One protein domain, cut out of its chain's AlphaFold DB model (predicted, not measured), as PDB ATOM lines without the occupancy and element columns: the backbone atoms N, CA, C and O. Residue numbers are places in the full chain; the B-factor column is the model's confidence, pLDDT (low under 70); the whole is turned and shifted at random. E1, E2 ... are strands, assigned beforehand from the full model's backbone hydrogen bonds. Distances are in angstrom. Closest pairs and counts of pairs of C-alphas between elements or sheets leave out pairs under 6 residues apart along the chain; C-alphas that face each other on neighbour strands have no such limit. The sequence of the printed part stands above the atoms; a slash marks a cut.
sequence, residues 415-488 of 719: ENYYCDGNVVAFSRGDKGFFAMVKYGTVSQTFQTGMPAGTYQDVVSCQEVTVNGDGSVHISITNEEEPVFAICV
ATOM      1  N   GLU A 415      21.822  34.726 -36.235       96.00
ATOM      2  CA  GLU A 415      21.387  33.694 -37.182       96.00
ATOM      3  C   GLU A 415      20.911  34.355 -38.486       96.00
ATOM      4  O   GLU A 415      20.825  35.579 -38.562       96.00
ATOM      5  N   ASN A 416      20.611  33.569 -39.529       95.75
ATOM      6  CA  ASN A 416      20.129  34.072 -40.830       95.75
ATOM      7  C   ASN A 416      20.959  35.239 -41.402       95.75
ATOM      8  O   ASN A 416      20.417  36.139 -42.042       95.75
ATOM      9  N   TYR A 417      22.273  35.239 -41.153       97.31
ATOM     10  CA  TYR A 417      23.149  36.318 -41.586       97.31
ATOM     11  C   TYR A 417      23.178  36.408 -43.117       97.31
ATOM     12  O   TYR A 417      23.497  35.437 -43.807       97.31
ATOM     13  N   TYR A 418      22.875  37.593 -43.632       97.88
ATOM     14  CA  TYR A 418      22.908  37.955 -45.038       97.88
ATOM     15  C   TYR A 418      23.793  39.186 -45.210       97.88
ATOM     16  O   TYR A 418      23.655  40.161 -44.475       97.88
ATOM     17  N   CYS A 419      24.677  39.152 -46.203       97.44
ATOM     18  CA  CYS A 419      25.440  40.310 -46.643       97.44
ATOM     19  C   CYS A 419      25.749  40.175 -48.135       97.44
ATOM     20  O   CYS A 419      26.238  39.128 -48.560       97.44
ATOM     21  N   ASP A 420      25.479  41.220 -48.913       96.44
ATOM     22  CA  ASP A 420      25.793  41.285 -50.351       96.44
ATOM     23  C   ASP A 420      26.698  42.473 -50.726       96.44
ATOM     24  O   ASP A 420      26.828  42.827 -51.898       96.44
ATOM     25  N   GLY A 421      27.308  43.101 -49.718       95.56
ATOM     26  CA  GLY A 421      28.162  44.279 -49.853       95.56
ATOM     27  C   GLY A 421      27.404  45.611 -49.825       95.56
ATOM     28  O   GLY A 421      28.022  46.642 -49.547       95.56
ATOM     29  N   ASN A 422      26.081  45.613 -50.040       95.75
ATOM     30  CA  ASN A 422      25.231  46.805 -49.911       95.75
ATOM     31  C   ASN A 422      24.209  46.685 -48.774       95.75
ATOM     32  O   ASN A 422      23.917  47.674 -48.107       95.75
ATOM     33  N   VAL A 423      23.667  45.494 -48.551       98.00
ATOM     34  CA  VAL A 423      22.696  45.186 -47.501       98.00
ATOM     35  C   VAL A 423      23.334  44.206 -46.531       98.00
ATOM     36  O   VAL A 423      23.963  43.236 -46.954       98.00
ATOM     37  N   VAL A 424      23.135  44.434 -45.236       98.44
ATOM     38  CA  VAL A 424      23.406  43.444 -44.190       98.44
ATOM     39  C   VAL A 424      22.132  43.213 -43.394       98.44
ATOM     40  O   VAL A 424      21.419  44.165 -43.079       98.44
ATOM     41  N   ALA A 425      21.831  41.955 -43.088       98.56
ATOM     42  CA  ALA A 425      20.678  41.579 -42.287       98.56
ATOM     43  C   ALA A 425      20.961  40.322 -41.466       98.56
ATOM     44  O   ALA A 425      21.730  39.463 -41.897       98.56
ATOM     45  N   PHE A 426      20.360  40.209 -40.286       98.62
ATOM     46  CA  PHE A 426      20.489  39.027 -39.437       98.62
ATOM     47  C   PHE A 426      19.408  38.967 -38.356       98.62
ATOM     48  O   PHE A 426      18.796  39.968 -37.977       98.62
ATOM     49  N   SER A 427      19.220  37.766 -37.820       98.31
ATOM     50  CA  SER A 427      18.339  37.473 -36.696       98.31
ATOM     51  C   SER A 427      19.103  37.431 -35.381       98.31
ATOM     52  O   SER A 427      20.240  36.965 -35.315       98.31
ATOM     53  N   ARG A 428      18.441  37.840 -34.305       97.75
ATOM     54  CA  ARG A 428      18.844  37.612 -32.919       97.75
ATOM     55  C   ARG A 428      17.865  36.616 -32.302       97.75
ATOM     56  O   ARG A 428      16.875  36.999 -31.674       97.75
ATOM     57  N   GLY A 429      18.130  35.331 -32.546       95.81
ATOM     58  CA  GLY A 429      17.228  34.229 -32.203       95.81
ATOM     59  C   GLY A 429      15.804  34.450 -32.724       95.81
ATOM     60  O   GLY A 429      15.600  35.028 -33.788       95.81
ATOM     61  N   ASP A 430      14.814  34.056 -31.924       95.88
ATOM     62  CA  ASP A 430      13.387  34.278 -32.188       95.88
ATOM     63  C   ASP A 430      12.877  35.650 -31.694       95.88
ATOM     64  O   ASP A 430      11.671  35.912 -31.700       95.88
ATOM     65  N   LYS A 431      13.781  36.529 -31.233       97.38
ATOM     66  CA  LYS A 431      13.433  37.784 -30.547       97.38
ATOM     67  C   LYS A 431      13.481  39.012 -31.427       97.38
ATOM     68  O   LYS A 431      12.702  39.928 -31.178       97.38
ATOM     69  N   GLY A 432      14.364  39.061 -32.415       97.81
ATOM     70  CA  GLY A 432      14.479  40.238 -33.263       97.81
ATOM     71  C   GLY A 432      15.198  39.984 -34.573       97.81
ATOM     72  O   GLY A 432      15.970  39.036 -34.706       97.81
ATOM     73  N   PHE A 433      14.949  40.861 -35.533       98.56
ATOM     74  CA  PHE A 433      15.571  40.859 -36.847       98.56
ATOM     75  C   PHE A 433      16.004  42.279 -37.197       98.56
ATOM     76  O   PHE A 433      15.241  43.226 -37.002       98.56
ATOM     77  N   PHE A 434      17.224  42.411 -37.703       98.50
ATOM     78  CA  PHE A 434      17.852  43.675 -38.072       98.50
ATOM     79  C   PHE A 434      18.257  43.640 -39.542       98.50
ATOM     80  O   PHE A 434      18.743  42.617 -40.028       98.50
ATOM     81  N   ALA A 435      18.115  44.771 -40.227       98.44
ATOM     82  CA  ALA A 435      18.692  45.003 -41.540       98.44
ATOM     83  C   ALA A 435      19.119  46.467 -41.697       98.44
ATOM     84  O   ALA A 435      18.494  47.374 -41.154       98.44
ATOM     85  N   MET A 436      20.155  46.717 -42.489       97.88
ATOM     86  CA  MET A 436      20.495  48.064 -42.940       97.88
ATOM     87  C   MET A 436      21.037  48.037 -44.365       97.88
ATOM     88  O   MET A 436      21.573  47.021 -44.819       97.88
ATOM     89  N   VAL A 437      20.902  49.159 -45.069       96.81
ATOM     90  CA  VAL A 437      21.391  49.324 -46.442       96.81
ATOM     91  C   VAL A 437      22.355  50.498 -46.533       96.81
ATOM     92  O   VAL A 437      22.126  51.565 -45.973       96.81
ATOM     93  N   LYS A 438      23.464  50.310 -47.242       94.19
ATOM     94  CA  LYS A 438      24.491  51.339 -47.390       94.19
ATOM     95  C   LYS A 438      24.070  52.423 -48.384       94.19
ATOM     96  O   LYS A 438      24.132  53.621 -48.081       94.19
ATOM     97  N   TYR A 439      23.619  52.001 -49.566       92.12
ATOM     98  CA  TYR A 439      23.244  52.887 -50.666       92.12
ATOM     99  C   TYR A 439      21.857  52.571 -51.231       92.12
ATOM    100  O   TYR A 439      21.523  51.411 -51.481       92.12
ATOM    101  N   GLY A 440      21.100  53.636 -51.513       91.56
ATOM    102  CA  GLY A 440      19.769  53.567 -52.105       91.56
ATOM    103  C   GLY A 440      18.738  52.935 -51.176       91.56
ATOM    104  O   GLY A 440      18.824  53.040 -49.954       91.56
ATOM    105  N   THR A 441      17.759  52.272 -51.783       93.00
ATOM    106  CA  THR A 441      16.645  51.623 -51.096       93.00
ATOM    107  C   THR A 441      16.701  50.110 -51.289       93.00
ATOM    108  O   THR A 441      17.278  49.616 -52.262       93.00
ATOM    109  N   VAL A 442      16.092  49.354 -50.377       94.12
ATOM    110  CA  VAL A 442      15.933  47.899 -50.519       94.12
ATOM    111  C   VAL A 442      14.468  47.514 -50.364       94.12
ATOM    112  O   VAL A 442      13.764  48.072 -49.530       94.12
ATOM    113  N   SER A 443      14.018  46.550 -51.166       96.38
ATOM    114  CA  SER A 443      12.739  45.853 -51.010       96.38
ATOM    115  C   SER A 443      12.995  44.368 -51.241       96.38
ATOM    116  O   SER A 443      13.245  43.934 -52.366       96.38
ATOM    117  N   GLN A 444      13.036  43.597 -50.158       96.94
ATOM    118  CA  GLN A 444      13.507  42.214 -50.187       96.94
ATOM    119  C   GLN A 444      12.849  41.388 -49.084       96.94
ATOM    120  O   GLN A 444      12.435  41.905 -48.047       96.94
ATOM    121  N   THR A 445      12.741  40.084 -49.326       98.19
ATOM    122  CA  THR A 445      12.248  39.117 -48.347       98.19
ATOM    123  C   THR A 445      13.412  38.413 -47.661       98.19
ATOM    124  O   THR A 445      14.326  37.932 -48.331       98.19
ATOM    125  N   PHE A 446      13.347  38.316 -46.335       98.31
ATOM    126  CA  PHE A 446      14.341  37.654 -45.494       98.31
ATOM    127  C   PHE A 446      13.695  36.595 -44.606       98.31
ATOM    128  O   PHE A 446      12.513  36.685 -44.276       98.31
ATOM    129  N   GLN A 447      14.485  35.600 -44.205       97.81
ATOM    130  CA  GLN A 447      14.109  34.657 -43.158       97.81
ATOM    131  C   GLN A 447      14.513  35.243 -41.801       97.81
ATOM    132  O   GLN A 447      15.670  35.619 -41.626       97.81
ATOM    133  N   THR A 448      13.572  35.328 -40.860       97.00
ATOM    134  CA  THR A 448      13.803  35.980 -39.560       97.00
ATOM    135  C   THR A 448      13.941  35.002 -38.406       97.00
ATOM    136  O   THR A 448      14.557  35.351 -37.406       97.00
ATOM    137  N   GLY A 449      13.355  33.803 -38.498       93.31
ATOM    138  CA  GLY A 449      13.229  32.903 -37.344       93.31
ATOM    139  C   GLY A 449      12.310  33.421 -36.224       93.31
ATOM    140  O   GLY A 449      12.134  32.730 -35.223       93.31
ATOM    141  N   MET A 450      11.701  34.601 -36.381       97.25
ATOM    142  CA  MET A 450      10.747  35.159 -35.425       97.25
ATOM    143  C   MET A 450       9.375  34.475 -35.557       97.25
ATOM    144  O   MET A 450       9.039  33.957 -36.629       97.25
ATOM    145  N   PRO A 451       8.549  34.475 -34.494       97.88
ATOM    146  CA  PRO A 451       7.175  33.993 -34.565       97.88
ATOM    147  C   PRO A 451       6.348  34.726 -35.627       97.88
ATOM    148  O   PRO A 451       6.524  35.918 -35.863       97.88
ATOM    149  N   ALA A 452       5.396  34.018 -36.236       98.12
ATOM    150  CA  ALA A 452       4.453  34.640 -37.155       98.12
ATOM    151  C   ALA A 452       3.592  35.680 -36.426       98.12
ATOM    152  O   ALA A 452       3.057  35.408 -35.346       98.12
ATOM    153  N   GLY A 453       3.425  36.852 -37.028       97.56
ATOM    154  CA  GLY A 453       2.703  37.948 -36.401       97.56
ATOM    155  C   GLY A 453       2.956  39.293 -37.061       97.56
ATOM    156  O   GLY A 453       3.728  39.415 -38.013       97.56
ATOM    157  N   THR A 454       2.282  40.303 -36.529       97.12
ATOM    158  CA  THR A 454       2.442  41.696 -36.933       97.12
ATOM    159  C   THR A 454       3.441  42.379 -36.009       97.12
ATOM    160  O   THR A 454       3.314  42.295 -34.789       97.12
ATOM    161  N   TYR A 455       4.419  43.057 -36.600       97.12
ATOM    162  CA  TYR A 455       5.476  43.783 -35.905       97.12
ATOM    163  C   TYR A 455       5.565  45.206 -36.449       97.12
ATOM    164  O   TYR A 455       5.153  45.476 -37.577       97.12
ATOM    165  N   GLN A 456       6.134  46.107 -35.657       95.50
ATOM    166  CA  GLN A 456       6.476  47.453 -36.101       95.50
ATOM    167  C   GLN A 456       7.983  47.551 -36.276       95.50
ATOM    168  O   GLN A 456       8.731  47.151 -35.382       95.50
ATOM    169  N   ASP A 457       8.418  48.089 -37.415       94.44
ATOM    170  CA  ASP A 457       9.788  48.562 -37.558       94.44
ATOM    171  C   ASP A 457      10.029  49.664 -36.527       94.44
ATOM    172  O   ASP A 457       9.385  50.715 -36.564       94.44
ATOM    173  N   VAL A 458      10.954  49.420 -35.602       93.12
ATOM    174  CA  VAL A 458      11.254  50.350 -34.513       93.12
ATOM    175  C   VAL A 458      11.798  51.671 -35.041       93.12
ATOM    176  O   VAL A 458      11.641  52.675 -34.357       93.12
ATOM    177  N   VAL A 459      12.397  51.686 -36.243       90.44
ATOM    178  CA  VAL A 459      12.983  52.882 -36.864       90.44
ATOM    179  C   VAL A 459      11.923  53.711 -37.589       90.44
ATOM    180  O   VAL A 459      11.669  54.854 -37.195       90.44
ATOM    181  N   SER A 460      11.283  53.145 -38.617       90.56
ATOM    182  CA  SER A 460      10.325  53.864 -39.478       90.56
ATOM    183  C   SER A 460       8.874  53.864 -38.989       90.56
ATOM    184  O   SER A 460       8.035  54.545 -39.582       90.56
ATOM    185  N   CYS A 461       8.559  53.088 -37.950       90.62
ATOM    186  CA  CYS A 461       7.198  52.834 -37.466       90.62
ATOM    187  C   CYS A 461       6.307  52.083 -38.477       90.62
ATOM    188  O   CYS A 461       5.093  51.990 -38.281       90.62
ATOM    189  N   GLN A 462       6.877  51.547 -39.563       92.31
ATOM    190  CA  GLN A 462       6.130  50.778 -40.552       92.31
ATOM    191  C   GLN A 462       5.689  49.428 -39.974       92.31
ATOM    192  O   GLN A 462       6.489  48.673 -39.425       92.31
ATOM    193  N   GLU A 463       4.416  49.087 -40.163       95.50
ATOM    194  CA  GLU A 463       3.907  47.755 -39.848       95.50
ATOM    195  C   GLU A 463       4.374  46.726 -40.890       95.50
ATOM    196  O   GLU A 463       4.265  46.940 -42.101       95.50
ATOM    197  N   VAL A 464       4.866  45.585 -40.411       96.75
ATOM    198  CA  VAL A 464       5.271  44.439 -41.228       96.75
ATOM    199  C   VAL A 464       4.687  43.146 -40.671       96.75
ATOM    200  O   VAL A 464       4.371  43.031 -39.487       96.75
ATOM    201  N   THR A 465       4.556  42.137 -41.529       98.12
ATOM    202  CA  THR A 465       4.073  40.809 -41.137       98.12
ATOM    203  C   THR A 465       5.179  39.780 -41.309       98.12
ATOM    204  O   THR A 465       5.703  39.603 -42.410       98.12
ATOM    205  N   VAL A 466       5.499  39.081 -40.221       98.44
ATOM    206  CA  VAL A 466       6.266  37.836 -40.266       98.44
ATOM    207  C   VAL A 466       5.281  36.710 -40.580       98.44
ATOM    208  O   VAL A 466       4.308  36.490 -39.854       98.44
ATOM    209  N   ASN A 467       5.502  36.024 -41.697       98.25
ATOM    210  CA  ASN A 467       4.636  34.963 -42.198       98.25
ATOM    211  C   ASN A 467       4.753  33.679 -41.361       98.25
ATOM    212  O   ASN A 467       5.676  33.500 -40.570       98.25
ATOM    213  N   GLY A 468       3.837  32.730 -41.591       97.19
ATOM    214  CA  GLY A 468       3.827  31.418 -40.924       97.19
ATOM    215  C   GLY A 468       5.098  30.578 -41.114       97.19
ATOM    216  O   GLY A 468       5.335  29.654 -40.342       97.19
ATOM    217  N   ASP A 469       5.907  30.892 -42.126       96.38
ATOM    218  CA  ASP A 469       7.200  30.263 -42.405       96.38
ATOM    219  C   ASP A 469       8.404  31.060 -41.855       96.38
ATOM    220  O   ASP A 469       9.547  30.707 -42.146       96.38
ATOM    221  N   GLY A 470       8.161  32.127 -41.084       96.69
ATOM    222  CA  GLY A 470       9.180  33.009 -40.500       96.69
ATOM    223  C   GLY A 470       9.709  34.094 -41.446       96.69
ATOM    224  O   GLY A 470      10.539  34.916 -41.040       96.69
ATOM    225  N   SER A 471       9.250  34.133 -42.701       98.12
ATOM    226  CA  SER A 471       9.704  35.141 -43.661       98.12
ATOM    227  C   SER A 471       9.071  36.511 -43.415       98.12
ATOM    228  O   SER A 471       7.900  36.610 -43.053       98.12
ATOM    229  N   VAL A 472       9.823  37.582 -43.667       98.31
ATOM    230  CA  VAL A 472       9.329  38.967 -43.657       98.31
ATOM    231  C   VAL A 472       9.735  39.658 -44.952       98.31
ATOM    232  O   VAL A 472      10.851  39.470 -45.436       98.31
ATOM    233  N   HIS A 473       8.836  40.449 -45.533       98.06
ATOM    234  CA  HIS A 473       9.181  41.370 -46.612       98.06
ATOM    235  C   HIS A 473       9.428  42.756 -46.017       98.06
ATOM    236  O   HIS A 473       8.541  43.296 -45.358       98.06
ATOM    237  N   ILE A 474      10.617  43.315 -46.243       96.62
ATOM    238  CA  ILE A 474      11.004  44.630 -45.718       96.62
ATOM    239  C   ILE A 474      11.180  45.627 -46.855       96.62
ATOM    240  O   ILE A 474      11.518  45.248 -47.979       96.62
ATOM    241  N   SER A 475      11.001  46.904 -46.532       94.62
ATOM    242  CA  SER A 475      11.292  48.024 -47.417       94.62
ATOM    243  C   SER A 475      12.046  49.094 -46.633       94.62
ATOM    244  O   SER A 475      11.496  49.642 -45.685       94.62
ATOM    245  N   ILE A 476      13.278  49.413 -47.028       95.12
ATOM    246  CA  ILE A 476      14.050  50.520 -46.446       95.12
ATOM    247  C   ILE A 476      14.162  51.604 -47.505       95.12
ATOM    248  O   ILE A 476      14.810  51.402 -48.532       95.12
ATOM    249  N   THR A 477      13.503  52.735 -47.270       92.56
ATOM    250  CA  THR A 477      13.439  53.862 -48.216       92.56
ATOM    251  C   THR A 477      14.041  55.153 -47.672       92.56
ATOM    252  O   THR A 477      14.289  56.071 -48.448       92.56
ATOM    253  N   ASN A 478      14.287  55.235 -46.361       88.75
ATOM    254  CA  ASN A 478      14.947  56.376 -45.742       88.75
ATOM    255  C   ASN A 478      16.458  56.301 -45.996       88.75
ATOM    256  O   ASN A 478      17.155  55.528 -45.350       88.75
ATOM    257  N   GLU A 479      16.974  57.098 -46.930       87.56
ATOM    258  CA  GLU A 479      18.405  57.091 -47.264       87.56
ATOM    259  C   GLU A 479      19.298  57.809 -46.232       87.56
ATOM    260  O   GLU A 479      20.522  57.612 -46.256       87.56
ATOM    261  N   GLU A 480      18.708  58.622 -45.343       85.38
ATOM    262  CA  GLU A 480      19.406  59.323 -44.253       85.38
ATOM    263  C   GLU A 480      19.602  58.425 -43.029       85.38
ATOM    264  O   GLU A 480      20.671  58.446 -42.413       85.38
ATOM    265  N   GLU A 481      18.601  57.594 -42.725       87.50
ATOM    266  CA  GLU A 481      18.661  56.553 -41.695       87.50
ATOM    267  C   GLU A 481      18.221  55.186 -42.252       87.50
ATOM    268  O   GLU A 481      17.123  54.711 -41.945       87.50
ATOM    269  N   PRO A 482      19.053  54.532 -43.085       94.25
ATOM    270  CA  PRO A 482      18.673  53.311 -43.791       94.25
ATOM    271  C   PRO A 482      18.793  52.057 -42.911       94.25
ATOM    272  O   PRO A 482      19.513  51.109 -43.236       94.25
ATOM    273  N   VAL A 483      18.076  52.057 -41.788       97.06
ATOM    274  CA  VAL A 483      18.045  50.996 -40.778       97.06
ATOM    275  C   VAL A 483      16.615  50.482 -40.621       97.06
ATOM    276  O   VAL A 483      15.665  51.258 -40.620       97.06
ATOM    277  N   PHE A 484      16.482  49.171 -40.464       97.25
ATOM    278  CA  PHE A 484      15.241  48.464 -40.183       97.25
ATOM    279  C   PHE A 484      15.469  47.502 -39.023       97.25
ATOM    280  O   PHE A 484      16.442  46.740 -39.027       97.25
ATOM    281  N   ALA A 485      14.556  47.477 -38.059       97.81
ATOM    282  CA  ALA A 485      14.598  46.469 -37.013       97.81
ATOM    283  C   ALA A 485      13.214  46.160 -36.444       97.81
ATOM    284  O   ALA A 485      12.424  47.051 -36.160       97.81
ATOM    285  N   ILE A 486      12.939  44.880 -36.213       98.06
ATOM    286  CA  ILE A 486      11.721  44.408 -35.545       98.06
ATOM    287  C   ILE A 486      12.091  43.512 -34.373       98.06
ATOM    288  O   ILE A 486      13.049  42.743 -34.455       98.06
ATOM    289  N   CYS A 487      11.332  43.578 -33.282       97.25
ATOM    290  CA  CYS A 487      11.543  42.707 -32.130       97.25
ATOM    291  C   CYS A 487      10.257  42.394 -31.364       97.25
ATOM    292  O   CYS A 487       9.271  43.129 -31.410       97.25
ATOM    293  N   VAL A 488      10.263  41.259 -30.664       95.62
ATOM    294  CA  VAL A 488       9.158  40.814 -29.812       95.62
ATOM    295  C   VAL A 488       8.997  41.783 -28.642       95.62
ATOM    296  O   VAL A 488       9.909  41.945 -27.838       95.62
TER     297      VAL A 488
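Overview. This is residues 415 to 488 of the 719 residues of the protein "Alpha-amylase" of Penaeus vannamei (UniProt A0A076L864). The model is a small sandwich: a four-stranded sheet, E1 E2 E3 E8, makes one layer, and the pair E4 and E7 covers part of one of its faces. The hairpin of E5 and E6 closes the side of the sandwich next to E8, with E6 beside E7 and E5 reaching E8. The printed part has 74 residues with eight named strands, E1 to E8 in chain order, and no named helix; its class is all strand. The larger sheet has the order E1 - E2 - E3 - E8, all antiparallel. The whole is compact, with a radius of gyration of the C-alphas of 11.1 A and spans of 30 by 24 by 16 A.

Along the chain. In the largest sheet, E1 is residues 415 to 419, beginning at C-alpha 415 (21.387, 33.694, -37.182) and measuring 12.2 A from first to last C-alpha. E2 is residues 423 to 428, 16.9 A, and E3 is residues 432 to 437, 17.4 A. E8 is residues 483 to 487, 13.6 A, ending at C-alpha 487 (11.543, 42.707, -32.130). E4 is residues 442 to 447, 15.3 A, and E7 is residues 471 to 476, 16.2 A. E5, residues 453 to 456, and E6, residues 463 to 466, each measure 10.2 A.

Arrangement. E1, E2 and E3 form a meander, each strand the antiparallel neighbour of the one before. N 418 and O 425 of E1 and E2 are 2.8 A apart, and N 426 and O 434 of E2 and E3 are 2.9 A apart, both within hydrogen-bond range. E8 is an edge strand, antiparallel to E3 at 173 degrees, with N 435 and O 484 at 2.8 A. The sandwich, two sheets face to face, sets this sheet 9.6 A from E4 and E7, centre to centre of the facing parts, their strands at 33 degrees. E4 and E7 are antiparallel at 158 degrees, with N 446 and O 472 at 2.9 A. E6 and E7 have 7 pairs of C-alphas within 8 A, the closest being Val 466 and Val 472 at 4.7 A. E5 and E6, a hairpin, are antiparallel at 145 degrees, with N 455 and O 464 at 2.9 A. The closest C-alphas of E5 and E8 are those of Gln 456 and Ile 486, 6.1 A. E1 and E5 are apart.

Size, cuts and confidence. The C-alphas of Gly 468 and Glu 480, the two farthest apart, are 32.1 A apart. The printed part has no cut and no long link. Its mean pLDDT is 95.8, and no printed residue is under 70.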